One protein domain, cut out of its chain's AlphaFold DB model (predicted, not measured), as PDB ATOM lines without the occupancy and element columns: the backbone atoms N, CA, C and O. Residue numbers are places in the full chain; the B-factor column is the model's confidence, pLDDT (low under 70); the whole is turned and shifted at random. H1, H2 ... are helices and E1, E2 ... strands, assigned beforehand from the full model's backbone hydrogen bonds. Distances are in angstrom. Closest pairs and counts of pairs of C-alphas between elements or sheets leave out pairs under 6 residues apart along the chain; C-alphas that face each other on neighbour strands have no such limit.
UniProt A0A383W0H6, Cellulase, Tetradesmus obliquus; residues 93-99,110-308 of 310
ATOM      1  N   GLN A  93     -59.962 -31.625 -17.287       96.94
ATOM      2  CA  GLN A  93     -61.128 -32.478 -17.579       96.94
ATOM      3  C   GLN A  93     -60.793 -33.646 -18.517       96.94
ATOM      4  O   GLN A  93     -61.411 -34.703 -18.415       96.94
ATOM      5  N   ASP A  94     -59.797 -33.484 -19.390       97.50
ATOM      6  CA  ASP A  94     -59.301 -34.531 -20.288       97.50
ATOM      7  C   ASP A  94     -58.688 -35.731 -19.549       97.50
ATOM      8  O   ASP A  94     -58.615 -36.825 -20.108       97.50
ATOM      9  N   ILE A  95     -58.304 -35.541 -18.284       97.19
ATOM     10  CA  ILE A  95     -57.745 -36.576 -17.408       97.19
ATOM     11  C   ILE A  95     -58.550 -36.772 -16.112       97.19
ATOM     12  O   ILE A  95     -58.130 -37.525 -15.236       97.19
ATOM     13  N   GLY A  96     -59.708 -36.114 -15.981       96.94
ATOM     14  CA  GLY A  96     -60.596 -36.237 -14.822       96.94
ATOM     15  C   GLY A  96     -60.100 -35.564 -13.536       96.94
ATOM     16  O   GLY A  96     -60.491 -35.994 -12.452       96.94
ATOM     17  N   VAL A  97     -59.259 -34.529 -13.632       96.88
ATOM     18  CA  VAL A  97     -58.718 -33.775 -12.482       96.88
ATOM     19  C   VAL A  97     -59.044 -32.285 -12.627       96.88
ATOM     20  O   VAL A  97     -59.082 -31.766 -13.737       96.88
ATOM     21  N   ASP A  98     -59.268 -31.576 -11.518       97.50
ATOM     22  CA  ASP A  98     -59.397 -30.114 -11.540       97.50
ATOM     23  C   ASP A  98     -58.018 -29.437 -11.570       97.50
ATOM     24  O   ASP A  98     -57.304 -29.379 -10.562       97.50
ATOM     25  N   LEU A  99     -57.658 -28.905 -12.740       98.62
ATOM     26  CA  LEU A  99     -56.428 -28.149 -12.970       98.62
ATOM     27  C   LEU A  99     -56.709 -26.703 -13.408       98.62
ATOM     28  O   LEU A  99     -55.809 -26.042 -13.941       98.62
ATOM     29  N   LEU A 110     -50.025 -21.112 -21.570       97.81
ATOM     30  CA  LEU A 110     -49.431 -22.367 -21.131       97.81
ATOM     31  C   LEU A 110     -49.379 -22.411 -19.601       97.81
ATOM     32  O   LEU A 110     -49.153 -21.399 -18.934       97.81
ATOM     33  N   LYS A 111     -49.575 -23.606 -19.040       98.50
ATOM     34  CA  LYS A 111     -49.239 -23.876 -17.637       98.50
ATOM     35  C   LYS A 111     -48.050 -24.814 -17.617       98.50
ATOM     36  O   LYS A 111     -48.147 -25.943 -18.102       98.50
ATOM     37  N   CYS A 112     -46.954 -24.332 -17.047       98.31
ATOM     38  CA  CYS A 112     -45.653 -24.985 -17.060       98.31
ATOM     39  C   CYS A 112     -45.196 -25.268 -15.620       98.31
ATOM     40  O   CYS A 112     -44.505 -24.441 -15.022       98.31
ATOM     41  N   PRO A 113     -45.568 -26.422 -15.033       98.19
ATOM     42  CA  PRO A 113     -45.226 -26.757 -13.653       98.19
ATOM     43  C   PRO A 113     -43.734 -26.721 -13.347       98.19
ATOM     44  O   PRO A 113     -43.372 -26.343 -12.244       98.19
ATOM     45  N   HIS A 114     -42.870 -27.041 -14.314       97.62
ATOM     46  CA  HIS A 114     -41.421 -26.949 -14.124       97.62
ATOM     47  C   HIS A 114     -40.983 -25.525 -13.735       97.62
ATOM     48  O   HIS A 114     -40.232 -25.348 -12.779       97.62
ATOM     49  N   ALA A 115     -41.460 -24.506 -14.457       98.06
ATOM     50  CA  ALA A 115     -41.142 -23.109 -14.170       98.06
ATOM     51  C   ALA A 115     -41.890 -22.615 -12.925       98.06
ATOM     52  O   ALA A 115     -41.293 -21.993 -12.050       98.06
ATOM     53  N   LEU A 116     -43.176 -22.959 -12.798       98.69
ATOM     54  CA  LEU A 116     -43.990 -22.569 -11.649       98.69
ATOM     55  C   LEU A 116     -43.430 -23.109 -10.327       98.69
ATOM     56  O   LEU A 116     -43.361 -22.371  -9.346       98.69
ATOM     57  N   ALA A 117     -43.034 -24.379 -10.281       98.81
ATOM     58  CA  ALA A 117     -42.478 -25.000  -9.087       98.81
ATOM     59  C   ALA A 117     -41.167 -24.312  -8.670       98.81
ATOM     60  O   ALA A 117     -41.037 -23.895  -7.516       98.81
ATOM     61  N   TRP A 118     -40.274 -24.043  -9.628       98.56
ATOM     62  CA  TRP A 118     -39.077 -23.236  -9.386       98.56
ATOM     63  C   TRP A 118     -39.420 -21.841  -8.831       98.56
ATOM     64  O   TRP A 118     -38.822 -21.394  -7.847       98.56
ATOM     65  N   THR A 119     -40.420 -21.159  -9.405       98.81
ATOM     66  CA  THR A 119     -40.897 -19.858  -8.910       98.81
ATOM     67  C   THR A 119     -41.404 -19.958  -7.473       98.81
ATOM     68  O   THR A 119     -41.006 -19.150  -6.638       98.81
ATOM     69  N   MET A 120     -42.245 -20.944  -7.148       98.81
ATOM     70  CA  MET A 120     -42.800 -21.102  -5.799       98.81
ATOM     71  C   MET A 120     -41.711 -21.404  -4.765       98.81
ATOM     72  O   MET A 120     -41.733 -20.816  -3.682       98.81
ATOM     73  N   ALA A 121     -40.726 -22.243  -5.106       98.81
ATOM     74  CA  ALA A 121     -39.577 -22.508  -4.242       98.81
ATOM     75  C   ALA A 121     -38.778 -21.225  -3.947       98.81
ATOM     76  O   ALA A 121     -38.470 -20.929  -2.793       98.81
ATOM     77  N   ASN A 122     -38.500 -20.417  -4.976       98.75
ATOM     78  CA  ASN A 122     -37.746 -19.170  -4.829       98.75
ATOM     79  C   ASN A 122     -38.534 -18.067  -4.107       98.75
ATOM     80  O   ASN A 122     -37.949 -17.305  -3.336       98.75
ATOM     81  N   LEU A 123     -39.852 -17.982  -4.302       98.69
ATOM     82  CA  LEU A 123     -40.694 -17.065  -3.531       98.69
ATOM     83  C   LEU A 123     -40.721 -17.459  -2.054       98.69
ATOM     84  O   LEU A 123     -40.488 -16.606  -1.200       98.69
ATOM     85  N   ALA A 124     -40.918 -18.743  -1.745       98.75
ATOM     86  CA  ALA A 124     -40.864 -19.234  -0.370       98.75
ATOM     87  C   ALA A 124     -39.492 -18.966   0.273       98.75
ATOM     88  O   ALA A 124     -39.431 -18.494   1.409       98.75
ATOM     89  N   PHE A 125     -38.397 -19.187  -0.465       98.44
ATOM     90  CA  PHE A 125     -37.046 -18.841  -0.022       98.44
ATOM     91  C   PHE A 125     -36.902 -17.357   0.304       98.44
ATOM     92  O   PHE A 125     -36.518 -17.005   1.416       98.44
ATOM     93  N   SER A 126     -37.268 -16.492  -0.646       98.12
ATOM     94  CA  SER A 126     -37.207 -15.039  -0.492       98.12
ATOM     95  C   SER A 126     -37.996 -14.571   0.730       98.12
ATOM     96  O   SER A 126     -37.521 -13.728   1.486       98.12
ATOM     97  N   MET A 127     -39.184 -15.133   0.957       97.94
ATOM     98  CA  MET A 127     -40.017 -14.792   2.108       97.94
ATOM     99  C   MET A 127     -39.395 -15.218   3.439       97.94
ATOM    100  O   MET A 127     -39.498 -14.479   4.417       97.94
ATOM    101  N   MET A 128     -38.768 -16.396   3.494       97.69
ATOM    102  CA  MET A 128     -38.091 -16.869   4.703       97.69
ATOM    103  C   MET A 128     -36.834 -16.049   5.011       97.69
ATOM    104  O   MET A 128     -36.627 -15.686   6.165       97.69
ATOM    105  N   GLU A 129     -36.037 -15.727   3.991       97.75
ATOM    106  CA  GLU A 129     -34.781 -14.986   4.150       97.75
ATOM    107  C   GLU A 129     -35.018 -13.499   4.454       97.75
ATOM    108  O   GLU A 129     -34.377 -12.917   5.323       97.75
ATOM    109  N   PHE A 130     -35.989 -12.878   3.779       96.81
ATOM    110  CA  PHE A 130     -36.214 -11.429   3.825       96.81
ATOM    111  C   PHE A 130     -37.532 -11.050   4.503       96.81
ATOM    112  O   PHE A 130     -38.174 -10.067   4.123       96.81
ATOM    113  N   ARG A 131     -37.952 -11.815   5.518       95.75
ATOM    114  CA  ARG A 131     -39.247 -11.650   6.201       95.75
ATOM    115  C   ARG A 131     -39.551 -10.202   6.588       95.75
ATOM    116  O   ARG A 131     -40.662  -9.730   6.351       95.75
ATOM    117  N   GLU A 132     -38.574  -9.490   7.147       94.31
ATOM    118  CA  GLU A 132     -38.746  -8.100   7.578       94.31
ATOM    119  C   GLU A 132     -39.173  -7.186   6.424       94.31
ATOM    120  O   GLU A 132     -40.150  -6.457   6.577       94.31
ATOM    121  N   ALA A 133     -38.539  -7.298   5.252       93.25
ATOM    122  CA  ALA A 133     -38.863  -6.495   4.070       93.25
ATOM    123  C   ALA A 133     -40.296  -6.741   3.568       93.25
ATOM    124  O   ALA A 133     -41.007  -5.811   3.180       93.25
ATOM    125  N   TYR A 134     -40.758  -7.991   3.614       96.25
ATOM    126  CA  TYR A 134     -42.140  -8.325   3.275       96.25
ATOM    127  C   TYR A 134     -43.145  -7.763   4.279       96.25
ATOM    128  O   TYR A 134     -44.210  -7.286   3.885       96.25
ATOM    129  N   THR A 135     -42.826  -7.824   5.573       95.19
ATOM    130  CA  THR A 135     -43.718  -7.320   6.623       95.19
ATOM    131  C   THR A 135     -43.778  -5.795   6.652       95.19
ATOM    132  O   THR A 135     -44.875  -5.244   6.703       95.19
ATOM    133  N   SER A 136     -42.640  -5.101   6.549       93.25
ATOM    134  CA  SER A 136     -42.580  -3.635   6.592       93.25
ATOM    135  C   SER A 136     -43.192  -2.982   5.352       93.25
ATOM    136  O   SER A 136     -43.785  -1.914   5.462       93.25
ATOM    137  N   SER A 137     -43.128  -3.651   4.196       93.44
ATOM    138  CA  SER A 137     -43.798  -3.207   2.965       93.44
ATOM    139  C   SER A 137     -45.287  -3.569   2.890       93.44
ATOM    140  O   SER A 137     -45.953  -3.204   1.925       93.44
ATOM    141  N   GLY A 138     -45.825  -4.319   3.862       95.12
ATOM    142  CA  GLY A 138     -47.217  -4.781   3.848       95.12
ATOM    143  C   GLY A 138     -47.527  -5.867   2.805       95.12
ATOM    144  O   GLY A 138     -48.696  -6.147   2.544       95.12
ATOM    145  N   ASN A 139     -46.508  -6.498   2.207       96.38
ATOM    146  CA  ASN A 139     -46.676  -7.525   1.170       96.38
ATOM    147  C   ASN A 139     -46.715  -8.963   1.708       96.38
ATOM    148  O   ASN A 139     -46.992  -9.887   0.944       96.38
ATOM    149  N   TRP A 140     -46.469  -9.177   3.004       97.75
ATOM    150  CA  TRP A 140     -46.429 -10.518   3.601       97.75
ATOM    151  C   TRP A 140     -47.679 -11.354   3.289       97.75
ATOM    152  O   TRP A 140     -47.572 -12.451   2.747       97.75
ATOM    153  N   ASP A 141     -48.874 -10.820   3.540       97.94
ATOM    154  CA  ASP A 141     -50.117 -11.588   3.393       97.94
ATOM    155  C   ASP A 141     -50.457 -11.917   1.936       97.94
ATOM    156  O   ASP A 141     -51.045 -12.960   1.640       97.94
ATOM    157  N   VAL A 142     -50.133 -11.027   0.989       98.06
ATOM    158  CA  VAL A 142     -50.319 -11.329  -0.439       98.06
ATOM    159  C   VAL A 142     -49.281 -12.342  -0.921       98.06
ATOM    160  O   VAL A 142     -49.633 -13.244  -1.679       98.06
ATOM    161  N   ALA A 143     -48.054 -12.279  -0.402       98.50
ATOM    162  CA  ALA A 143     -47.008 -13.236  -0.726       98.50
ATOM    163  C   ALA A 143     -47.337 -14.650  -0.233       98.50
ATOM    164  O   ALA A 143     -47.288 -15.599  -1.017       98.50
ATOM    165  N   VAL A 144     -47.799 -14.785   1.015       98.75
ATOM    166  CA  VAL A 144     -48.277 -16.066   1.565       98.75
ATOM    167  C   VAL A 144     -49.415 -16.637   0.718       98.75
ATOM    168  O   VAL A 144     -49.407 -17.825   0.402       98.75
ATOM    169  N   ARG A 145     -50.378 -15.802   0.302       98.69
ATOM    170  CA  ARG A 145     -51.491 -16.239  -0.557       98.69
ATOM    171  C   ARG A 145     -51.031 -16.703  -1.937       98.69
ATOM    172  O   ARG A 145     -51.575 -17.684  -2.435       98.69
ATOM    173  N   ILE A 146     -50.030 -16.051  -2.526       98.81
ATOM    174  CA  ILE A 146     -49.465 -16.438  -3.827       98.81
ATOM    175  C   ILE A 146     -48.732 -17.776  -3.748       98.81
ATOM    176  O   ILE A 146     -49.031 -18.660  -4.552       98.81
ATOM    177  N   VAL A 147     -47.852 -17.970  -2.758       98.88
ATOM    178  CA  VAL A 147     -47.177 -19.267  -2.568       98.88
ATOM    179  C   VAL A 147     -48.207 -20.359  -2.297       98.88
ATOM    180  O   VAL A 147     -48.127 -21.435  -2.885       98.88
ATOM    181  N   LYS A 148     -49.224 -20.078  -1.469       98.81
ATOM    182  CA  LYS A 148     -50.288 -21.050  -1.201       98.81
ATOM    183  C   LYS A 148     -51.044 -21.433  -2.474       98.81
ATOM    184  O   LYS A 148     -51.251 -22.617  -2.702       98.81
ATOM    185  N   TRP A 149     -51.421 -20.460  -3.304       98.81
ATOM    186  CA  TRP A 149     -52.132 -20.703  -4.562       98.81
ATOM    187  C   TRP A 149     -51.345 -21.616  -5.508       98.81
ATOM    188  O   TRP A 149     -51.905 -22.552  -6.075       98.81
ATOM    189  N   GLY A 150     -50.039 -21.371  -5.652       98.81
ATOM    190  CA  GLY A 150     -49.170 -22.224  -6.461       98.81
ATOM    191  C   GLY A 150     -48.992 -23.616  -5.863       98.81
ATOM    192  O   GLY A 150     -49.122 -24.600  -6.580       98.81
ATOM    193  N   ALA A 151     -48.758 -23.711  -4.553       98.88
ATOM    194  CA  ALA A 151     -48.591 -24.986  -3.857       98.88
ATOM    195  C   ALA A 151     -49.864 -25.855  -3.892       98.88
ATOM    196  O   ALA A 151     -49.771 -27.057  -4.134       98.88
ATOM    197  N   ASP A 152     -51.045 -25.253  -3.711       98.81
ATOM    198  CA  ASP A 152     -52.337 -25.939  -3.838       98.81
ATOM    199  C   ASP A 152     -52.513 -26.507  -5.252       98.81
ATOM    200  O   ASP A 152     -52.872 -27.674  -5.418       98.81
ATOM    201  N   TRP A 153     -52.207 -25.711  -6.280       98.81
ATOM    202  CA  TRP A 153     -52.309 -26.173  -7.661       98.81
ATOM    203  C   TRP A 153     -51.282 -27.263  -7.993       98.81
ATOM    204  O   TRP A 153     -51.635 -28.240  -8.645       98.81
ATOM    205  N   LEU A 154     -50.040 -27.150  -7.506       98.94
ATOM    206  CA  LEU A 154     -49.024 -28.193  -7.674       98.94
ATOM    207  C   LEU A 154     -49.448 -29.506  -7.001       98.94
ATOM    208  O   LEU A 154     -49.215 -30.567  -7.569       98.94
ATOM    209  N   MET A 155     -50.115 -29.470  -5.839       98.81
ATOM    210  CA  MET A 155     -50.667 -30.689  -5.227       98.81
ATOM    211  C   MET A 155     -51.746 -31.332  -6.103       98.81
ATOM    212  O   MET A 155     -51.733 -32.546  -6.265       98.81
ATOM    213  N   ASN A 156     -52.636 -30.543  -6.714       98.50
ATOM    214  CA  ASN A 156     -53.604 -31.078  -7.681       98.50
ATOM    215  C   ASN A 156     -52.910 -31.628  -8.938       98.50
ATOM    216  O   ASN A 156     -53.357 -32.615  -9.511       98.50
ATOM    217  N   ALA A 157     -51.813 -30.997  -9.359       98.75
ATOM    218  CA  ALA A 157     -51.012 -31.396 -10.507       98.75
ATOM    219  C   ALA A 157     -50.100 -32.612 -10.230       98.75
ATOM    220  O   ALA A 157     -49.620 -33.240 -11.172       98.75
ATOM    221  N   HIS A 158     -49.917 -33.003  -8.967       98.75
ATOM    222  CA  HIS A 158     -49.381 -34.300  -8.547       98.75
ATOM    223  C   HIS A 158     -50.519 -35.345  -8.561       98.75
ATOM    224  O   HIS A 158     -50.942 -35.867  -7.532       98.75
ATOM    225  N   ILE A 159     -51.058 -35.589  -9.760       97.00
ATOM    226  CA  ILE A 159     -52.350 -36.250 -10.029       97.00
ATOM    227  C   ILE A 159     -52.464 -37.696  -9.519       97.00
ATOM    228  O   ILE A 159     -53.572 -38.212  -9.371       97.00
ATOM    229  N   LYS A 160     -51.336 -38.358  -9.256       97.06
ATOM    230  CA  LYS A 160     -51.268 -39.572  -8.438       97.06
ATOM    231  C   LYS A 160     -50.130 -39.387  -7.448       97.06
ATOM    232  O   LYS A 160     -49.038 -39.053  -7.887       97.06
ATOM    233  N   SER A 161     -50.402 -39.577  -6.160       96.38
ATOM    234  CA  SER A 161     -49.467 -39.286  -5.068       96.38
ATOM    235  C   SER A 161     -49.383 -40.481  -4.110       96.38
ATOM    236  O   SER A 161     -50.069 -40.523  -3.079       96.38
ATOM    237  N   GLY A 162     -48.612 -41.493  -4.502       96.88
ATOM    238  CA  GLY A 162     -48.440 -42.746  -3.767       96.88
ATOM    239  C   GLY A 162     -47.085 -42.837  -3.072       96.88
ATOM    240  O   GLY A 162     -46.133 -42.160  -3.448       96.88
ATOM    241  N   ASP A 163     -46.994 -43.679  -2.044       97.81
ATOM    242  CA  ASP A 163     -45.747 -43.853  -1.285       97.81
ATOM    243  C   ASP A 163     -44.706 -44.691  -2.061       97.81
ATOM    244  O   ASP A 163     -43.514 -44.589  -1.790       97.81
ATOM    245  N   ALA A 164     -45.134 -45.485  -3.053       98.38
ATOM    246  CA  ALA A 164     -44.234 -46.148  -3.993       98.38
ATOM    247  C   ALA A 164     -43.964 -45.241  -5.211       98.38
ATOM    248  O   ALA A 164     -44.912 -44.661  -5.748       98.38
ATOM    249  N   PRO A 165     -42.714 -45.129  -5.702       98.38
ATOM    250  CA  PRO A 165     -42.379 -44.275  -6.841       98.38
ATOM    251  C   PRO A 165     -43.280 -44.474  -8.070       98.38
ATOM    252  O   PRO A 165     -43.757 -43.501  -8.641       98.38
ATOM    253  N   GLU A 166     -43.570 -45.715  -8.460       98.25
ATOM    254  CA  GLU A 166     -44.432 -46.081  -9.598       98.25
ATOM    255  C   GLU A 166     -45.877 -45.563  -9.515       98.25
ATOM    256  O   GLU A 166     -46.540 -45.454 -10.550       98.25
ATOM    257  N   ASP A 167     -46.352 -45.234  -8.314       97.88
ATOM    258  CA  ASP A 167     -47.702 -44.731  -8.067       97.88
ATOM    259  C   ASP A 167     -47.796 -43.207  -8.215       97.88
ATOM    260  O   ASP A 167     -48.861 -42.632  -7.979       97.88
ATOM    261  N   ASN A 168     -46.708 -42.542  -8.616       98.75
ATOM    262  CA  ASN A 168     -46.667 -41.097  -8.786       98.75
ATOM    263  C   ASN A 168     -46.814 -40.677 -10.254       98.75
ATOM    264  O   ASN A 168     -46.270 -41.297 -11.172       98.75
ATOM    265  N   ALA A 169     -47.565 -39.599 -10.477       98.69
ATOM    266  CA  ALA A 169     -47.712 -38.965 -11.782       98.69
ATOM    267  C   ALA A 169     -47.908 -37.454 -11.629       98.69
ATOM    268  O   ALA A 169     -48.628 -36.996 -10.741       98.69
ATOM    269  N   PHE A 170     -47.297 -36.687 -12.530       98.75
ATOM    270  CA  PHE A 170     -47.210 -35.230 -12.460       98.75
ATOM    271  C   PHE A 170     -47.676 -34.609 -13.767       98.75
ATOM    272  O   PHE A 170     -47.334 -35.086 -14.847       98.75
ATOM    273  N   VAL A 171     -48.388 -33.490 -13.703       98.75
ATOM    274  CA  VAL A 171     -48.562 -32.644 -14.884       98.75
ATOM    275  C   VAL A 171     -47.198 -32.062 -15.237       98.75
ATOM    276  O   VAL A 171     -46.526 -31.472 -14.389       98.75
ATOM    277  N   GLY A 172     -46.791 -32.219 -16.492       98.06
ATOM    278  CA  GLY A 172     -45.584 -31.601 -17.038       98.06
ATOM    279  C   GLY A 172     -45.864 -30.355 -17.868       98.06
ATOM    280  O   GLY A 172     -45.005 -29.482 -17.951       98.06
ATOM    281  N   GLN A 173     -47.058 -30.252 -18.463       97.81
ATOM    282  CA  GLN A 173     -47.521 -29.068 -19.192       97.81
ATOM    283  C   GLN A 173     -49.032 -29.151 -19.455       97.81
ATOM    284  O   GLN A 173     -49.548 -30.243 -19.697       97.81
ATOM    285  N   ILE A 174     -49.729 -28.013 -19.486       98.31
ATOM    286  CA  ILE A 174     -51.084 -27.907 -20.054       98.31
ATOM    287  C   ILE A 174     -51.038 -27.002 -21.276       98.31
ATOM    288  O   ILE A 174     -50.463 -25.912 -21.225       98.31
ATOM    289  N   SER A 175     -51.699 -27.452 -22.344       96.94
ATOM    290  CA  SER A 175     -51.646 -26.869 -23.682       96.94
ATOM    291  C   SER A 175     -50.264 -27.029 -24.337       96.94
ATOM    292  O   SER A 175     -49.358 -27.668 -23.805       96.94
ATOM    293  N   ALA A 176     -50.132 -26.559 -25.573       95.69
ATOM    294  CA  ALA A 176     -48.913 -26.639 -26.377       95.69
ATOM    295  C   ALA A 176     -48.945 -25.527 -27.437       95.69
ATOM    296  O   ALA A 176     -49.537 -24.474 -27.229       95.69
ATOM    297  N   ARG A 177     -48.383 -25.776 -28.623       94.94
ATOM    298  CA  ARG A 177     -48.313 -24.793 -29.711       94.94
ATOM    299  C   ARG A 177     -49.629 -24.085 -30.093       94.94
ATOM    300  O   ARG A 177     -49.530 -22.918 -30.464       94.94
ATOM    301  N   PRO A 178     -50.828 -24.705 -30.007       93.00
ATOM    302  CA  PRO A 178     -52.085 -23.998 -30.269       93.00
ATOM    303  C   PRO A 178     -52.303 -22.755 -29.402       93.00
ATOM    304  O   PRO A 178     -52.966 -21.824 -29.845       93.00
ATOM    305  N   ASP A 179     -51.729 -22.729 -28.200       95.94
ATOM    306  CA  ASP A 179     -51.778 -21.580 -27.299       95.94
ATOM    307  C   ASP A 179     -51.132 -20.338 -27.923       95.94
ATOM    308  O   ASP A 179     -51.726 -19.268 -27.973       95.94
ATOM    309  N   HIS A 180     -49.959 -20.516 -28.538       96.00
ATOM    310  CA  HIS A 180     -49.188 -19.441 -29.171       96.00
ATOM    311  C   HIS A 180     -49.779 -18.952 -30.497       96.00
ATOM    312  O   HIS A 180     -49.304 -17.968 -31.062       96.00
ATOM    313  N   TRP A 181     -50.789 -19.638 -31.031       95.69
ATOM    314  CA  TRP A 181     -51.542 -19.171 -32.199       95.69
ATOM    315  C   TRP A 181     -52.726 -18.289 -31.813       95.69
ATOM    316  O   TRP A 181     -53.305 -17.627 -32.677       95.69
ATOM    317  N   TYR A 182     -53.084 -18.266 -30.531       96.88
ATOM    318  CA  TYR A 182     -54.127 -17.415 -30.002       96.88
ATOM    319  C   TYR A 182     -53.524 -16.134 -29.419       96.88
ATOM    320  O   TYR A 182     -52.674 -16.170 -28.536       96.88
ATOM    321  N   PHE A 183     -53.998 -14.981 -29.890       97.44
ATOM    322  CA  PHE A 183     -53.669 -13.682 -29.306       97.44
ATOM    323  C   PHE A 183     -54.961 -12.980 -28.893       97.44
ATOM    324  O   PHE A 183     -55.735 -12.511 -29.729       97.44
ATOM    325  N   GLY A 184     -55.224 -12.929 -27.593       96.94
ATOM    326  CA  GLY A 184     -56.472 -12.402 -27.057       96.94
ATOM    327  C   GLY A 184     -56.579 -12.639 -25.562       96.94
ATOM    328  O   GLY A 184     -55.612 -13.052 -24.939       96.94
ATOM    329  N   ARG A 185     -57.746 -12.362 -24.978       97.88
ATOM    330  CA  ARG A 185     -58.019 -12.547 -23.544       97.88
ATOM    331  C   ARG A 185     -58.214 -14.033 -23.203       97.88
ATOM    332  O   ARG A 185     -58.887 -14.713 -23.974       97.88
ATOM    333  N   PRO A 186     -57.718 -14.540 -22.061       97.50
ATOM    334  CA  PRO A 186     -57.775 -15.972 -21.764       97.50
ATOM    335  C   PRO A 186     -59.213 -16.498 -21.646       97.50
ATOM    336  O   PRO A 186     -59.491 -17.621 -22.044       97.50
ATOM    337  N   GLU A 187     -60.164 -15.690 -21.170       97.25
ATOM    338  CA  GLU A 187     -61.574 -16.092 -21.063       97.25
ATOM    339  C   GLU A 187     -62.290 -16.241 -22.420       97.25
ATOM    340  O   GLU A 187     -63.422 -16.715 -22.470       97.25
ATOM    341  N   HIS A 188     -61.657 -15.819 -23.519       97.25
ATOM    342  CA  HIS A 188     -62.167 -15.965 -24.885       97.25
ATOM    343  C   HIS A 188     -61.384 -17.008 -25.699       97.25
ATOM    344  O   HIS A 188     -61.652 -17.183 -26.891       97.25
ATOM    345  N   ALA A 189     -60.392 -17.662 -25.094       95.50
ATOM    346  CA  ALA A 189     -59.625 -18.711 -25.738       95.50
ATOM    347  C   ALA A 189     -60.511 -19.948 -25.962       95.50
ATOM    348  O   ALA A 189     -61.252 -20.375 -25.078       95.50
ATOM    349  N   THR A 190     -60.449 -20.513 -27.168       93.94
ATOM    350  CA  THR A 190     -61.205 -21.721 -27.562       93.94
ATOM    351  C   THR A 190     -60.297 -22.823 -28.108       93.94
ATOM    352  O   THR A 190     -60.775 -23.871 -28.542       93.94
ATOM    353  N   ASN A 191     -58.979 -22.600 -28.098       93.62
ATOM    354  CA  ASN A 191     -57.993 -23.607 -28.464       93.62
ATOM    355  C   ASN A 191     -58.008 -24.777 -27.471       93.62
ATOM    356  O   ASN A 191     -58.293 -24.608 -26.288       93.62
ATOM    357  N   SER A 192     -57.661 -25.968 -27.964       92.19
ATOM    358  CA  SER A 192     -57.484 -27.147 -27.112       92.19
ATOM    359  C   SER A 192     -56.370 -26.924 -26.088       92.19
ATOM    360  O   SER A 192     -55.334 -26.335 -26.410       92.19
ATOM    361  N   ARG A 193     -56.577 -27.444 -24.875       96.62
ATOM    362  CA  ARG A 193     -55.666 -27.334 -23.729       96.62
ATOM    363  C   ARG A 193     -55.359 -28.702 -23.130       96.62
ATOM    364  O   ARG A 193     -55.651 -28.972 -21.975       96.62
ATOM    365  N   THR A 194     -54.792 -29.577 -23.955       97.88
ATOM    366  CA  THR A 194     -54.411 -30.944 -23.567       97.88
ATOM    367  C   THR A 194     -53.423 -30.955 -22.402       97.88
ATOM    368  O   THR A 194     -52.461 -30.183 -22.401       97.88
ATOM    369  N   THR A 195     -53.632 -31.864 -21.455       98.44
ATOM    370  CA  THR A 195     -52.759 -32.096 -20.306       98.44
ATOM    371  C   THR A 195     -51.708 -33.160 -20.639       98.44
ATOM    372  O   THR A 195     -52.034 -34.285 -21.019       98.44
ATOM    373  N   TYR A 196     -50.427 -32.825 -20.482       98.38
ATOM    374  CA  TYR A 196     -49.305 -33.749 -20.666       98.38
ATOM    375  C   TYR A 196     -48.744 -34.173 -19.311       98.38
ATOM    376  O   TYR A 196     -48.504 -33.333 -18.443       98.38
ATOM    377  N   ILE A 197     -48.529 -35.478 -19.146       98.38
ATOM    378  CA  ILE A 197     -48.229 -36.115 -17.859       98.38
ATOM    379  C   ILE A 197     -46.859 -36.787 -17.903       98.38
ATOM    380  O   ILE A 197     -46.560 -37.495 -18.869       98.38
ATOM    381  N   ALA A 198     -46.082 -36.591 -16.838       98.38
ATOM    382  CA  ALA A 198     -44.935 -37.406 -16.473       98.38
ATOM    383  C   ALA A 198     -45.378 -38.532 -15.531       98.38
ATOM    384  O   ALA A 198     -46.082 -38.291 -14.552       98.38
ATOM    385  N   ASP A 199     -44.969 -39.757 -15.831       98.38
ATOM    386  CA  ASP A 199     -45.270 -40.971 -15.070       98.38
ATOM    387  C   ASP A 199     -44.082 -41.944 -15.184       98.38
ATOM    388  O   ASP A 199     -43.081 -41.632 -15.827       98.38
ATOM    389  N   LYS A 200     -44.153 -43.127 -14.570       98.00
ATOM    390  CA  LYS A 200     -43.055 -44.111 -14.633       98.00
ATOM    391  C   LYS A 200     -42.665 -44.538 -16.061       98.00
ATOM    392  O   LYS A 200     -41.534 -44.957 -16.285       98.00
ATOM    393  N   ASP A 201     -43.597 -44.464 -17.017       97.50
ATOM    394  CA  ASP A 201     -43.395 -44.900 -18.405       97.50
ATOM    395  C   ASP A 201     -42.902 -43.740 -19.292       97.50
ATOM    396  O   ASP A 201     -42.235 -43.955 -20.306       97.50
ATOM    397  N   ARG A 202     -43.197 -42.497 -18.896       96.50
ATOM    398  CA  ARG A 202     -42.677 -41.244 -19.464       96.50
ATOM    399  C   ARG A 202     -42.155 -40.354 -18.335       96.50
ATOM    400  O   ARG A 202     -42.826 -39.395 -17.947       96.50
ATOM    401  N   PRO A 203     -40.983 -40.684 -17.780       97.06
ATOM    402  CA  PRO A 203     -40.487 -40.025 -16.583       97.06
ATOM    403  C   PRO A 203     -40.020 -38.590 -16.818       97.06
ATOM    404  O   PRO A 203     -39.873 -38.118 -17.947       97.06
ATOM    405  N   GLY A 204     -39.801 -37.900 -15.703       97.81
ATOM    406  CA  GLY A 204     -39.345 -36.520 -15.656       97.81
ATOM    407  C   GLY A 204     -38.768 -36.190 -14.289       97.81
ATOM    408  O   GLY A 204     -39.430 -35.548 -13.483       97.81
ATOM    409  N   ALA A 205     -37.561 -36.675 -14.011       98.44
ATOM    410  CA  ALA A 205     -36.851 -36.460 -12.757       98.44
ATOM    411  C   ALA A 205     -36.483 -34.989 -12.529       98.44
ATOM    412  O   ALA A 205     -36.529 -34.535 -11.393       98.44
ATOM    413  N   ASP A 206     -36.169 -34.231 -13.582       98.19
ATOM    414  CA  ASP A 206     -35.977 -32.776 -13.513       98.19
ATOM    415  C   ASP A 206     -37.263 -32.070 -13.051       98.19
ATOM    416  O   ASP A 206     -37.253 -31.333 -12.066       98.19
ATOM    417  N   LEU A 207     -38.392 -32.387 -13.686       98.69
ATOM    418  CA  LEU A 207     -39.715 -31.879 -13.342       98.69
ATOM    419  C   LEU A 207     -40.120 -32.267 -11.914       98.69
ATOM    420  O   LEU A 207     -40.471 -31.397 -11.120       98.69
ATOM    421  N   ALA A 208     -40.081 -33.557 -11.577       98.75
ATOM    422  CA  ALA A 208     -40.486 -34.057 -10.265       98.75
ATOM    423  C   ALA A 208     -39.594 -33.512  -9.139       98.75
ATOM    424  O   ALA A 208     -40.083 -33.224  -8.049       98.75
ATOM    425  N   SER A 209     -38.310 -33.275  -9.416       98.81
ATOM    426  CA  SER A 209     -37.414 -32.605  -8.473       98.81
ATOM    427  C   SER A 209     -37.810 -31.144  -8.229       98.81
ATOM    428  O   SER A 209     -37.779 -30.697  -7.085       98.81
ATOM    429  N   GLU A 210     -38.252 -30.397  -9.245       98.81
ATOM    430  CA  GLU A 210     -38.784 -29.043  -9.019       98.81
ATOM    431  C   GLU A 210     -40.083 -29.068  -8.200       98.81
ATOM    432  O   GLU A 210     -40.235 -28.257  -7.285       98.81
ATOM    433  N   TYR A 211     -40.987 -30.030  -8.442       98.94
ATOM    434  CA  TYR A 211     -42.145 -30.256  -7.559       98.94
ATOM    435  C   TYR A 211     -41.697 -30.505  -6.114       98.94
ATOM    436  O   TYR A 211     -42.204 -29.859  -5.196       98.94
ATOM    437  N   ALA A 212     -40.725 -31.399  -5.908       98.94
ATOM    438  CA  ALA A 212     -40.194 -31.710  -4.586       98.94
ATOM    439  C   ALA A 212     -39.615 -30.470  -3.891       98.94
ATOM    440  O   ALA A 212     -39.959 -30.190  -2.740       98.94
ATOM    441  N   ALA A 213     -38.808 -29.680  -4.603       98.94
ATOM    442  CA  ALA A 213     -38.249 -28.430  -4.102       98.94
ATOM    443  C   ALA A 213     -39.343 -27.421  -3.719       98.94
ATOM    444  O   ALA A 213     -39.322 -26.873  -2.616       98.94
ATOM    445  N   ALA A 214     -40.331 -27.206  -4.592       98.94
ATOM    446  CA  ALA A 214     -41.441 -26.288  -4.346       98.94
ATOM    447  C   ALA A 214     -42.264 -26.692  -3.121       98.94
ATOM    448  O   ALA A 214     -42.602 -25.842  -2.291       98.94
ATOM    449  N   PHE A 215     -42.563 -27.984  -2.987       98.94
ATOM    450  CA  PHE A 215     -43.295 -28.515  -1.849       98.94
ATOM    451  C   PHE A 215     -42.500 -28.409  -0.551       98.94
ATOM    452  O   PHE A 215     -43.049 -27.925   0.434       98.94
ATOM    453  N   ALA A 216     -41.220 -28.784  -0.536       98.94
ATOM    454  CA  ALA A 216     -40.384 -28.704   0.660       98.94
ATOM    455  C   ALA A 216     -40.121 -27.248   1.094       98.94
ATOM    456  O   ALA A 216     -40.254 -26.922   2.277       98.94
ATOM    457  N   ALA A 217     -39.848 -26.341   0.150       98.94
ATOM    458  CA  ALA A 217     -39.704 -24.910   0.423       98.94
ATOM    459  C   ALA A 217     -40.998 -24.302   0.984       98.94
ATOM    460  O   ALA A 217     -40.978 -23.587   1.990       98.94
ATOM    461  N   SER A 218     -42.141 -24.634   0.373       98.88
ATOM    462  CA  SER A 218     -43.454 -24.204   0.858       98.88
ATOM    463  C   SER A 218     -43.749 -24.797   2.235       98.88
ATOM    464  O   SER A 218     -44.190 -24.079   3.126       98.88
ATOM    465  N   ALA A 219     -43.461 -26.082   2.453       98.94
ATOM    466  CA  ALA A 219     -43.634 -26.736   3.743       98.94
ATOM    467  C   ALA A 219     -42.839 -26.010   4.836       98.94
ATOM    468  O   ALA A 219     -43.381 -25.743   5.908       98.94
ATOM    469  N   ALA A 220     -41.588 -25.624   4.560       98.88
ATOM    470  CA  ALA A 220     -40.758 -24.876   5.503       98.88
ATOM    471  C   ALA A 220     -41.370 -23.507   5.840       98.88
ATOM    472  O   ALA A 220     -41.481 -23.166   7.021       98.88
ATOM    473  N   LEU A 221     -41.844 -22.770   4.827       98.81
ATOM    474  CA  LEU A 221     -42.547 -21.500   5.020       98.81
ATOM    475  C   LEU A 221     -43.810 -21.675   5.879       98.81
ATOM    476  O   LEU A 221     -43.992 -20.961   6.863       98.81
ATOM    477  N   PHE A 222     -44.680 -22.628   5.535       98.81
ATOM    478  CA  PHE A 222     -45.961 -22.826   6.220       98.81
ATOM    479  C   PHE A 222     -45.806 -23.403   7.631       98.81
ATOM    480  O   PHE A 222     -46.583 -23.043   8.515       98.81
ATOM    481  N   ARG A 223     -44.762 -24.199   7.892       98.62
ATOM    482  CA  ARG A 223     -44.371 -24.585   9.256       98.62
ATOM    483  C   ARG A 223     -43.950 -23.361  10.068       98.62
ATOM    484  O   ARG A 223     -44.415 -23.176  11.186       98.62
ATOM    485  N   GLY A 224     -43.145 -22.468   9.486       97.94
ATOM    486  CA  GLY A 224     -42.774 -21.191  10.115       97.94
ATOM    487  C   GLY A 224     -43.964 -20.258  10.393       97.94
ATOM    488  O   GLY A 224     -43.882 -19.398  11.267       97.94
ATOM    489  N   LEU A 225     -45.080 -20.447   9.685       98.00
ATOM    490  CA  LEU A 225     -46.358 -19.761   9.908       98.00
ATOM    491  C   LEU A 225     -47.266 -20.461  10.941       98.00
ATOM    492  O   LEU A 225     -48.381 -19.991  11.170       98.00
ATOM    493  N   GLY A 226     -46.833 -21.577  11.537       98.38
ATOM    494  CA  GLY A 226     -47.629 -22.370  12.479       98.38
ATOM    495  C   GLY A 226     -48.731 -23.213  11.824       98.38
ATOM    496  O   GLY A 226     -49.695 -23.586  12.486       98.38
ATOM    497  N   GLN A 227     -48.632 -23.496  10.519       98.56
ATOM    498  CA  GLN A 227     -49.591 -24.323   9.775       98.56
ATOM    499  C   GLN A 227     -49.085 -25.764   9.616       98.56
ATOM    500  O   GLN A 227     -48.951 -26.272   8.500       98.56
ATOM    501  N   ASP A 228     -48.812 -26.435  10.736       98.56
ATOM    502  CA  ASP A 228     -48.093 -27.718  10.764       98.56
ATOM    503  C   ASP A 228     -48.762 -28.823   9.936       98.56
ATOM    504  O   ASP A 228     -48.087 -29.527   9.191       98.56
ATOM    505  N   ALA A 229     -50.092 -28.944   9.988       98.81
ATOM    506  CA  ALA A 229     -50.816 -29.956   9.211       98.81
ATOM    507  C   ALA A 229     -50.679 -29.747   7.692       98.81
ATOM    508  O   ALA A 229     -50.528 -30.705   6.934       98.81
ATOM    509  N   TYR A 230     -50.708 -28.490   7.239       98.88
ATOM    510  CA  TYR A 230     -50.535 -28.157   5.827       98.88
ATOM    511  C   TYR A 230     -49.077 -28.341   5.392       98.88
ATOM    512  O   TYR A 230     -48.817 -28.917   4.338       98.88
ATOM    513  N   ALA A 231     -48.128 -27.934   6.238       98.88
ATOM    514  CA  ALA A 231     -46.707 -28.154   6.010       98.88
ATOM    515  C   ALA A 231     -46.358 -29.647   5.908       98.88
ATOM    516  O   ALA A 231     -45.652 -30.038   4.985       98.88
ATOM    517  N   ALA A 232     -46.895 -30.488   6.796       98.88
ATOM    518  CA  ALA A 232     -46.693 -31.936   6.754       98.88
ATOM    519  C   ALA A 232     -47.276 -32.560   5.476       98.88
ATOM    520  O   ALA A 232     -46.644 -33.420   4.864       98.88
ATOM    521  N   LYS A 233     -48.451 -32.093   5.026       98.88
ATOM    522  CA  LYS A 233     -49.038 -32.529   3.752       98.88
ATOM    523  C   LYS A 233     -48.133 -32.181   2.567       98.88
ATOM    524  O   LYS A 233     -47.863 -33.047   1.739       98.88
ATOM    525  N   LEU A 234     -47.653 -30.937   2.494       98.94
ATOM    526  CA  LEU A 234     -46.719 -30.505   1.451       98.94
ATOM    527  C   LEU A 234     -45.433 -31.334   1.487       98.94
ATOM    528  O   LEU A 234     -45.004 -31.838   0.456       98.94
ATOM    529  N   PHE A 235     -44.850 -31.538   2.668       98.94
ATOM    530  CA  PHE A 235     -43.620 -32.310   2.796       98.94
ATOM    531  C   PHE A 235     -43.796 -33.775   2.374       98.94
ATOM    532  O   PHE A 235     -42.926 -34.310   1.694       98.94
ATOM    533  N   LYS A 236     -44.955 -34.391   2.649       98.94
ATOM    534  CA  LYS A 236     -45.269 -35.727   2.123       98.94
ATOM    535  C   LYS A 236     -45.255 -35.757   0.589       98.94
ATOM    536  O   LYS A 236     -44.628 -36.637   0.008       98.94
ATOM    537  N   HIS A 237     -45.873 -34.779  -0.077       98.94
ATOM    538  CA  HIS A 237     -45.777 -34.674  -1.539       98.94
ATOM    539  C   HIS A 237     -44.336 -34.428  -2.017       98.94
ATOM    540  O   HIS A 237     -43.969 -34.910  -3.087       98.94
ATOM    541  N   ALA A 238     -43.519 -33.704  -1.241       98.94
ATOM    542  CA  ALA A 238     -42.114 -33.472  -1.564       98.94
ATOM    543  C   ALA A 238     -41.302 -34.773  -1.574       98.94
ATOM    544  O   ALA A 238     -40.561 -35.019  -2.523       98.94
ATOM    545  N   GLN A 239     -41.483 -35.614  -0.553       98.88
ATOM    546  CA  GLN A 239     -40.831 -36.921  -0.444       98.88
ATOM    547  C   GLN A 239     -41.231 -37.831  -1.607       98.88
ATOM    548  O   GLN A 239     -40.368 -38.316  -2.329       98.88
ATOM    549  N   GLN A 240     -42.532 -37.956  -1.876       98.88
ATOM    550  CA  GLN A 240     -43.054 -38.767  -2.981       98.88
ATOM    551  C   GLN A 240     -42.503 -38.326  -4.351       98.88
ATOM    552  O   GLN A 240     -42.088 -39.154  -5.163       98.88
ATOM    553  N   ALA A 241     -42.447 -37.014  -4.605       98.88
ATOM    554  CA  ALA A 241     -41.896 -36.472  -5.848       98.88
ATOM    555  C   ALA A 241     -40.384 -36.703  -5.979       98.88
ATOM    556  O   ALA A 241     -39.891 -37.026  -7.062       98.88
ATOM    557  N   TYR A 242     -39.650 -36.584  -4.873       98.81
ATOM    558  CA  TYR A 242     -38.216 -36.844  -4.842       98.81
ATOM    559  C   TYR A 242     -37.888 -38.330  -5.034       98.81
ATOM    560  O   TYR A 242     -37.004 -38.672  -5.821       98.81
ATOM    561  N   ASP A 243     -38.645 -39.221  -4.394       98.75
ATOM    562  CA  ASP A 243     -38.488 -40.668  -4.539       98.75
ATOM    563  C   ASP A 243     -38.805 -41.129  -5.969       98.75
ATOM    564  O   ASP A 243     -38.076 -41.949  -6.532       98.75
ATOM    565  N   PHE A 244     -39.818 -40.534  -6.617       98.88
ATOM    566  CA  PHE A 244     -40.060 -40.716  -8.051       98.88
ATOM    567  C   PHE A 244     -38.857 -40.285  -8.900       98.88
ATOM    568  O   PHE A 244     -38.405 -41.047  -9.756       98.88
ATOM    569  N   ALA A 245     -38.311 -39.088  -8.658       98.56
ATOM    570  CA  ALA A 245     -37.164 -38.581  -9.411       98.56
ATOM    571  C   ALA A 245     -35.934 -39.495  -9.275       98.56
ATOM    572  O   ALA A 245     -35.243 -39.749 -10.263       98.56
ATOM    573  N   LYS A 246     -35.698 -40.043  -8.075       98.25
ATOM    574  CA  LYS A 246     -34.632 -41.025  -7.815       98.25
ATOM    575  C   LYS A 246     -34.850 -42.340  -8.558       98.25
ATOM    576  O   LYS A 246     -33.894 -42.896  -9.096       98.25
ATOM    577  N   ALA A 247     -36.080 -42.849  -8.576       98.56
ATOM    578  CA  ALA A 247     -36.399 -44.135  -9.193       98.56
ATOM    579  C   ALA A 247     -36.398 -44.087 -10.731       98.56
ATOM    580  O   ALA A 247     -36.059 -45.082 -11.372       98.56
ATOM    581  N   TYR A 248     -36.737 -42.937 -11.326       98.25
ATOM    582  CA  TYR A 248     -36.878 -42.776 -12.777       98.25
ATOM    583  C   TYR A 248     -36.035 -41.603 -13.326       98.25
ATOM    584  O   TYR A 248     -36.587 -40.581 -13.743       98.25
ATOM    585  N   PRO A 249     -34.691 -41.737 -13.365       96.50
ATOM    586  CA  PRO A 249     -33.744 -40.634 -13.558       96.50
ATOM    587  C   PRO A 249     -33.580 -40.232 -15.037       96.50
ATOM    588  O   PRO A 249     -32.547 -40.463 -15.667       96.50
ATOM    589  N   LEU A 250     -34.628 -39.649 -15.617       96.88
ATOM    590  CA  LEU A 250     -34.644 -39.111 -16.979       96.88
ATOM    591  C   LEU A 250     -35.329 -37.747 -16.999       96.88
ATOM    592  O   LEU A 250     -36.298 -37.539 -16.279       96.88
ATOM    593  N   ASN A 251     -34.874 -36.835 -17.858       97.38
ATOM    594  CA  ASN A 251     -35.550 -35.549 -18.033       97.38
ATOM    595  C   ASN A 251     -36.949 -35.711 -18.633       97.38
ATOM    596  O   ASN A 251     -37.175 -36.550 -19.510       97.38
ATOM    597  N   TRP A 252     -37.834 -34.805 -18.237       97.56
ATOM    598  CA  TRP A 252     -39.191 -34.674 -18.722       97.56
ATOM    599  C   TRP A 252     -39.204 -34.423 -20.225       97.56
ATOM    600  O   TRP A 252     -38.497 -33.547 -20.734       97.56
ATOM    601  N   LYS A 253     -40.056 -35.168 -20.934       96.75
ATOM    602  CA  LYS A 253     -40.323 -34.965 -22.357       96.75
ATOM    603  C   LYS A 253     -41.800 -35.149 -22.670       96.75
ATOM    604  O   LYS A 253     -42.403 -36.178 -22.377       96.75
ATOM    605  N   THR A 254     -42.354 -34.164 -23.355       96.31
ATOM    606  CA  THR A 254     -43.625 -34.264 -24.059       96.31
ATOM    607  C   THR A 254     -43.551 -35.325 -25.169       96.31
ATOM    608  O   THR A 254     -42.459 -35.686 -25.626       96.31
ATOM    609  N   PRO A 255     -44.703 -35.856 -25.622       95.88
ATOM    610  CA  PRO A 255     -44.744 -36.773 -26.756       95.88
ATOM    611  C   PRO A 255     -44.105 -36.184 -28.022       95.88
ATOM    612  O   PRO A 255     -44.118 -34.974 -28.244       95.88
ATOM    613  N   ASN A 256     -43.599 -37.051 -28.901       94.81
ATOM    614  CA  ASN A 256     -42.982 -36.625 -30.157       94.81
ATOM    615  C   ASN A 256     -43.915 -35.714 -30.975       94.81
ATOM    616  O   ASN A 256     -45.072 -36.052 -31.220       94.81
ATOM    617  N   GLY A 257     -43.386 -34.575 -31.429       94.00
ATOM    618  CA  GLY A 257     -44.129 -33.586 -32.219       94.00
ATOM    619  C   GLY A 257     -44.953 -32.590 -31.394       94.00
ATOM    620  O   GLY A 257     -45.491 -31.642 -31.965       94.00
ATOM    621  N   VAL A 258     -45.024 -32.757 -30.071       95.94
ATOM    622  CA  VAL A 258     -45.609 -31.771 -29.158       95.94
ATOM    623  C   VAL A 258     -44.572 -30.694 -28.832       95.94
ATOM    624  O   VAL A 258     -43.371 -30.949 -28.771       95.94
ATOM    625  N   PHE A 259     -45.035 -29.457 -28.653       96.12
ATOM    626  CA  PHE A 259     -44.186 -28.364 -28.188       96.12
ATOM    627  C   PHE A 259     -43.802 -28.566 -26.715       96.12
ATOM    628  O   PHE A 259     -44.681 -28.615 -25.851       96.12
ATOM    629  N   GLN A 260     -42.496 -28.628 -26.452       96.00
ATOM    630  CA  GLN A 260     -41.907 -28.661 -25.115       96.00
ATOM    631  C   GLN A 260     -41.616 -27.234 -24.645       96.00
ATOM    632  O   GLN A 260     -40.764 -26.576 -25.239       96.00
ATOM    633  N   ALA A 261     -42.257 -26.777 -23.568       95.06
ATOM    634  CA  ALA A 261     -41.924 -25.483 -22.973       95.06
ATOM    635  C   ALA A 261     -40.617 -25.542 -22.166       95.06
ATOM    636  O   ALA A 261     -39.704 -24.757 -22.405       95.06
ATOM    637  N   TYR A 262     -40.505 -26.513 -21.251       94.38
ATOM    638  CA  TYR A 262     -39.370 -26.635 -20.329       94.38
ATOM    639  C   TYR A 262     -38.901 -28.075 -20.186       94.38
ATOM    640  O   TYR A 262     -39.715 -28.978 -20.021       94.38
ATOM    641  N   SER A 263     -37.591 -28.283 -20.235       90.62
ATOM    642  CA  SER A 263     -36.910 -29.539 -19.915       90.62
ATOM    643  C   SER A 263     -35.436 -29.221 -19.690       90.62
ATOM    644  O   SER A 263     -34.915 -28.250 -20.254       90.62
ATOM    645  N   SER A 264     -34.752 -30.040 -18.900       89.06
ATOM    646  CA  SER A 264     -33.304 -29.948 -18.784       89.06
ATOM    647  C   SER A 264     -32.628 -30.163 -20.148       89.06
ATOM    648  O   SER A 264     -32.896 -31.134 -20.859       89.06
ATOM    649  N   PHE A 265     -31.727 -29.244 -20.518       84.00
ATOM    650  CA  PHE A 265     -31.058 -29.246 -21.828       84.00
ATOM    651  C   PHE A 265     -30.145 -30.467 -22.020       84.00
ATOM    652  O   PHE A 265     -30.110 -31.074 -23.091       84.00
ATOM    653  N   TRP A 266     -29.407 -30.836 -20.973       88.19
ATOM    654  CA  TRP A 266     -28.485 -31.968 -20.983       88.19
ATOM    655  C   TRP A 266     -29.194 -33.258 -20.572       88.19
ATOM    656  O   TRP A 266     -30.020 -33.185 -19.669       88.19
ATOM    657  N   PRO A 267     -28.868 -34.437 -21.141       88.00
ATOM    658  CA  PRO A 267     -29.540 -35.704 -20.806       88.00
ATOM    659  C   PRO A 267     -29.554 -36.062 -19.309       88.00
ATOM    660  O   PRO A 267     -30.458 -36.743 -18.843       88.00
ATOM    661  N   ASP A 268     -28.541 -35.598 -18.587       89.69
ATOM    662  CA  ASP A 268     -28.278 -35.745 -17.155       89.69
ATOM    663  C   ASP A 268     -28.577 -34.465 -16.355       89.69
ATOM    664  O   ASP A 268     -28.204 -34.348 -15.190       89.69
ATOM    665  N   GLY A 269     -29.260 -33.496 -16.969       88.81
ATOM    666  CA  GLY A 269     -29.584 -32.213 -16.351       88.81
ATOM    667  C   GLY A 269     -30.418 -32.350 -15.077       88.81
ATOM    668  O   GLY A 269     -30.176 -31.592 -14.141       88.81
ATOM    669  N   TYR A 270     -31.281 -33.376 -14.986       94.50
ATOM    670  CA  TYR A 270     -32.057 -33.697 -13.782       94.50
ATOM    671  C   TYR A 270     -31.217 -33.784 -12.503       94.50
ATOM    672  O   TYR A 270     -31.735 -33.524 -11.424       94.50
ATOM    673  N   THR A 271     -29.924 -34.108 -12.593       95.12
ATOM    674  CA  THR A 271     -29.038 -34.206 -11.421       95.12
ATOM    675  C   THR A 271     -28.891 -32.878 -10.680       95.12
ATOM    676  O   THR A 271     -28.851 -32.859  -9.449       95.12
ATOM    677  N   ALA A 272     -28.898 -31.752 -11.400       93.12
ATOM    678  CA  ALA A 272     -28.890 -30.430 -10.787       93.12
ATOM    679  C   ALA A 272     -30.213 -30.138 -10.064       93.12
ATOM    680  O   ALA A 272     -30.197 -29.630  -8.941       93.12
ATOM    681  N   GLN A 273     -31.354 -30.502 -10.666       96.44
ATOM    682  CA  GLN A 273     -32.656 -30.357 -10.009       96.44
ATOM    683  C   GLN A 273     -32.791 -31.286  -8.794       96.44
ATOM    684  O   GLN A 273     -33.339 -30.869  -7.778       96.44
ATOM    685  N   MET A 274     -32.245 -32.505  -8.842       97.94
ATOM    686  CA  MET A 274     -32.234 -33.416  -7.693       97.94
ATOM    687  C   MET A 274     -31.413 -32.856  -6.528       97.94
ATOM    688  O   MET A 274     -31.874 -32.892  -5.389       97.94
ATOM    689  N   ALA A 275     -30.238 -32.276  -6.795       97.62
ATOM    690  CA  ALA A 275     -29.445 -31.601  -5.766       97.62
ATOM    691  C   ALA A 275     -30.192 -30.405  -5.151       97.62
ATOM    692  O   ALA A 275     -30.192 -30.227  -3.932       97.62
ATOM    693  N   TRP A 276     -30.876 -29.618  -5.984       97.94
ATOM    694  CA  TRP A 276     -31.741 -28.523  -5.543       97.94
ATOM    695  C   TRP A 276     -32.893 -29.007  -4.647       97.94
ATOM    696  O   TRP A 276     -33.097 -28.462  -3.561       97.94
ATOM    697  N   ALA A 277     -33.600 -30.065  -5.050       98.75
ATOM    698  CA  ALA A 277     -34.682 -30.667  -4.276       98.75
ATOM    699  C   ALA A 277     -34.197 -31.219  -2.931       98.75
ATOM    700  O   ALA A 277     -34.789 -30.924  -1.892       98.75
ATOM    701  N   ALA A 278     -33.090 -31.964  -2.934       98.75
ATOM    702  CA  ALA A 278     -32.504 -32.531  -1.726       98.75
ATOM    703  C   ALA A 278     -32.076 -31.440  -0.730       98.75
ATOM    704  O   ALA A 278     -32.298 -31.583   0.472       98.75
ATOM    705  N   GLY A 279     -31.549 -30.310  -1.216       98.62
ATOM    706  CA  GLY A 279     -31.256 -29.143  -0.379       98.62
ATOM    707  C   GLY A 279     -32.493 -28.602   0.348       98.62
ATOM    708  O   GLY A 279     -32.431 -28.307   1.544       98.62
ATOM    709  N   TRP A 280     -33.639 -28.529  -0.334       98.81
ATOM    710  CA  TRP A 280     -34.901 -28.121   0.289       98.81
ATOM    711  C   TRP A 280     -35.470 -29.150   1.256       98.81
ATOM    712  O   TRP A 280     -35.980 -28.767   2.311       98.81
ATOM    713  N   LEU A 281     -35.361 -30.437   0.926       98.88
ATOM    714  CA  LEU A 281     -35.737 -31.511   1.840       98.88
ATOM    715  C   LEU A 281     -34.911 -31.422   3.130       98.88
ATOM    716  O   LEU A 281     -35.507 -31.357   4.198       98.88
ATOM    717  N   CYS A 282     -33.583 -31.268   3.033       98.69
ATOM    718  CA  CYS A 282     -32.681 -31.037   4.173       98.69
ATOM    719  C   CYS A 282     -33.058 -29.784   4.979       98.69
ATOM    720  O   CYS A 282     -33.061 -29.794   6.210       98.69
ATOM    721  N   LYS A 283     -33.420 -28.685   4.300       98.00
ATOM    722  CA  LYS A 283     -33.864 -27.449   4.966       98.00
ATOM    723  C   LYS A 283     -35.131 -27.663   5.799       98.00
ATOM    724  O   LYS A 283     -35.297 -27.000   6.829       98.00
ATOM    725  N   TYR A 284     -36.038 -28.533   5.356       98.44
ATOM    726  CA  TYR A 284     -37.235 -28.879   6.116       98.44
ATOM    727  C   TYR A 284     -36.939 -29.910   7.213       98.44
ATOM    728  O   TYR A 284     -37.354 -29.703   8.356       98.44
ATOM    729  N   ASP A 285     -36.214 -30.974   6.879       98.31
ATOM    730  CA  ASP A 285     -35.922 -32.127   7.726       98.31
ATOM    731  C   ASP A 285     -34.444 -32.529   7.610       98.31
ATOM    732  O   ASP A 285     -33.961 -32.911   6.542       98.31
ATOM    733  N   GLY A 286     -33.732 -32.461   8.737       98.00
ATOM    734  CA  GLY A 286     -32.292 -32.696   8.805       98.00
ATOM    735  C   GLY A 286     -31.858 -34.102   8.384       98.00
ATOM    736  O   GLY A 286     -30.700 -34.279   8.009       98.00
ATOM    737  N   GLU A 287     -32.765 -35.085   8.383       98.06
ATOM    738  CA  GLU A 287     -32.475 -36.453   7.926       98.06
ATOM    739  C   GLU A 287     -32.075 -36.513   6.439       98.06
ATOM    740  O   GLU A 287     -31.349 -37.414   6.024       98.06
ATOM    741  N   PHE A 288     -32.468 -35.518   5.635       98.31
ATOM    742  CA  PHE A 288     -32.134 -35.441   4.208       98.31
ATOM    743  C   PHE A 288     -30.793 -34.749   3.916       98.31
ATOM    744  O   PHE A 288     -30.410 -34.627   2.752       98.31
ATOM    745  N   CYS A 289     -30.059 -34.264   4.920       98.31
ATOM    746  CA  CYS A 289     -28.852 -33.471   4.664       98.31
ATOM    747  C   CYS A 289     -27.683 -34.282   4.091       98.31
ATOM    748  O   CYS A 289     -26.988 -33.781   3.207       98.31
ATOM    749  N   ASP A 290     -27.507 -35.540   4.499       98.19
ATOM    750  CA  ASP A 290     -26.496 -36.421   3.894       98.19
ATOM    751  C   ASP A 290     -26.824 -36.715   2.422       98.19
ATOM    752  O   ASP A 290     -25.946 -36.669   1.556       98.19
ATOM    753  N   GLU A 291     -28.107 -36.931   2.114       97.44
ATOM    754  CA  GLU A 291     -28.601 -37.072   0.742       97.44
ATOM    755  C   GLU A 291     -28.345 -35.791  -0.070       97.44
ATOM    756  O   GLU A 291     -27.849 -35.869  -1.193       97.44
ATOM    757  N   ALA A 292     -28.602 -34.607   0.494       97.81
ATOM    758  CA  ALA A 292     -28.342 -33.330  -0.170       97.81
ATOM    759  C   ALA A 292     -26.861 -33.141  -0.521       97.81
ATOM    760  O   ALA A 292     -26.533 -32.753  -1.646       97.81
ATOM    761  N   VAL A 293     -25.958 -33.467   0.409       97.44
ATOM    762  CA  VAL A 293     -24.508 -33.439   0.168       97.44
ATOM    763  C   VAL A 293     -24.122 -34.428  -0.935       97.44
ATOM    764  O   VAL A 293     -23.343 -34.080  -1.826       97.44
ATOM    765  N   ALA A 294     -24.680 -35.642  -0.917       96.38
ATOM    766  CA  ALA A 294     -24.416 -36.650  -1.939       96.38
ATOM    767  C   ALA A 294     -24.864 -36.188  -3.336       96.38
ATOM    768  O   ALA A 294     -24.074 -36.257  -4.281       96.38
ATOM    769  N   GLN A 295     -26.085 -35.656  -3.467       95.94
ATOM    770  CA  GLN A 295     -26.604 -35.151  -4.742       95.94
ATOM    771  C   GLN A 295     -25.800 -33.957  -5.261       95.94
ATOM    772  O   GLN A 295     -25.465 -33.903  -6.444       95.94
ATOM    773  N   PHE A 296     -25.431 -33.018  -4.385       94.25
ATOM    774  CA  PHE A 296     -24.627 -31.855  -4.762       94.25
ATOM    775  C   PHE A 296     -23.248 -32.261  -5.300       94.25
ATOM    776  O   PHE A 296     -22.841 -31.817  -6.377       94.25
ATOM    777  N   ASN A 297     -22.556 -33.165  -4.601       93.19
ATOM    778  CA  ASN A 297     -21.268 -33.694  -5.050       93.19
ATOM    779  C   ASN A 297     -21.395 -34.473  -6.368       93.19
ATOM    780  O   ASN A 297     -20.540 -34.339  -7.248       93.19
ATOM    781  N   GLY A 298     -22.472 -35.248  -6.534       89.62
ATOM    782  CA  GLY A 298     -22.781 -35.948  -7.782       89.62
ATOM    783  C   GLY A 298     -22.974 -34.989  -8.960       89.62
ATOM    784  O   GLY A 298     -22.332 -35.153 -10.000       89.62
ATOM    785  N   ALA A 299     -23.781 -33.942  -8.780       87.56
ATOM    786  CA  ALA A 299     -24.035 -32.926  -9.800       87.56
ATOM    787  C   ALA A 299     -22.757 -32.156 -10.191       87.56
ATOM    788  O   ALA A 299     -22.495 -31.946 -11.378       87.56
ATOM    789  N   ILE A 300     -21.915 -31.784  -9.217       85.06
ATOM    790  CA  ILE A 300     -20.606 -31.161  -9.487       85.06
ATOM    791  C   ILE A 300     -19.698 -32.107 -10.267       85.06
ATOM    792  O   ILE A 300     -19.063 -31.683 -11.230       85.06
ATOM    793  N   SER A 301     -19.626 -33.380  -9.874       82.31
ATOM    794  CA  SER A 301     -18.776 -34.364 -10.546       82.31
ATOM    795  C   SER A 301     -19.135 -34.490 -12.029       82.31
ATOM    796  O   SER A 301     -18.251 -34.422 -12.884       82.31
ATOM    797  N   ILE A 302     -20.429 -34.577 -12.343       79.38
ATOM    798  CA  ILE A 302     -20.929 -34.616 -13.722       79.38
ATOM    799  C   ILE A 302     -20.548 -33.339 -14.475       79.38
ATOM    800  O   ILE A 302     -20.002 -33.418 -15.577       79.38
ATOM    801  N   ASN A 303     -20.758 -32.170 -13.865       71.12
ATOM    802  CA  ASN A 303     -20.417 -30.897 -14.494       71.12
ATOM    803  C   ASN A 303     -18.915 -30.750 -14.774       71.12
ATOM    804  O   ASN A 303     -18.525 -30.336 -15.867       71.12
ATOM    805  N   ASN A 304     -18.069 -31.148 -13.827       68.56
ATOM    806  CA  ASN A 304     -16.618 -31.065 -13.957       68.56
ATOM    807  C   ASN A 304     -16.082 -32.054 -14.998       68.56
ATOM    808  O   ASN A 304     -15.249 -31.679 -15.820       68.56
ATOM    809  N   MET A 305     -16.583 -33.295 -15.013       63.38
ATOM    810  CA  MET A 305     -16.153 -34.313 -15.979       63.38
ATOM    811  C   MET A 305     -16.586 -33.993 -17.412       63.38
ATOM    812  O   MET A 305     -15.882 -34.347 -18.356       63.38
ATOM    813  N   LYS A 306     -17.751 -33.362 -17.587       62.81
ATOM    814  CA  LYS A 306     -18.405 -33.252 -18.896       62.81
ATOM    815  C   LYS A 306     -18.292 -31.869 -19.536       62.81
ATOM    816  O   LYS A 306     -18.298 -31.785 -20.762       62.81
ATOM    817  N   TYR A 307     -18.156 -30.807 -18.737       62.00
ATOM    818  CA  TYR A 307     -18.169 -29.420 -19.226       62.00
ATOM    819  C   TYR A 307     -16.906 -28.611 -18.896       62.00
ATOM    820  O   TYR A 307     -16.821 -27.454 -19.296       62.00
ATOM    821  N   GLY A 308     -15.905 -29.209 -18.235       51.03
ATOM    822  CA  GLY A 308     -14.562 -28.625 -18.118       51.03
ATOM    823  C   GLY A 308     -14.488 -27.334 -17.297       51.03
ATOM    824  O   GLY A 308     -13.714 -26.446 -17.634       51.03
TER     825      GLY A 308
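AT A GLANCE: This is residues 93 to 99 and 110 to 308 of the 310 residues of the protein "Cellulase" of Tetradesmus obliquus (UniProt A0A383W0H6). A small hairpin of two antiparallel strands, E1 and E2, sits at one end of an up-and-down bundle of five helices, H1, H3, H4, H5 and H6, each running against the one before it, with H4 in the middle. H7 folds back on H6, short H2 lies at the other end, and residues 183 to 188 stick out. The printed part has 206 residues, mostly helix, with seven named helices and two named strands in the order H1 H2 H3 E1 E2 H4 H5 H6 H7. It is compact, with a radius of gyration of the C-alphas of 17.3 A and spans of 47 by 45 by 35 A.

HOW THE PARTS SIT: In the hairpin of E1, residues 170 to 174, and E2, residues 195 to 198, N 172 and O 196 are within hydrogen-bond range at 2.8 A. H4, residues 205 to 224, touches H1, residues 113 to 129, at a shallow tilt of 30 degrees, closest at the C-alphas of Ala 121 and Ala 214, 4.2 A. H5, residues 228 to 247, and H4 form a hairpin, closest at the C-alphas of Ala 205 and Ala 245, 4.0 A. H6, residues 270 to 284, touches H4, closest at the C-alphas of Asp 206 and Tyr 270, 4.0 A. H7, residues 286 to 307, and H6 form a hairpin, closest at the C-alphas of Cys 282 and Phe 288, 4.4 A. H3, residues 140 to 157, touches H1, closest at the C-alphas of Met 120 and Val 147, 5.7 A. H2, residues 131 to 136, and H3 touch only at the corner, only just, with 3 pairs of C-alphas within 8 A. Every O i to N i+4 pair is within hydrogen-bond range in H1 to H6, and 16 of 18 in H7.

IN THESE COORDINATES: H1 begins at C-alpha 113, (-45.226, -26.757, -13.653). H7, 31.6 A long, ends at C-alpha 307, (-18.169, -29.420, -19.226).

THE WHOLE: Residues 100 to 109 are cut out, a gap of 12.2 A between C-alphas 99 and 110. The links H3 to E1, E1 to E2 and H5 to H6 are long. Residues 304 to 308 have pLDDT under 70.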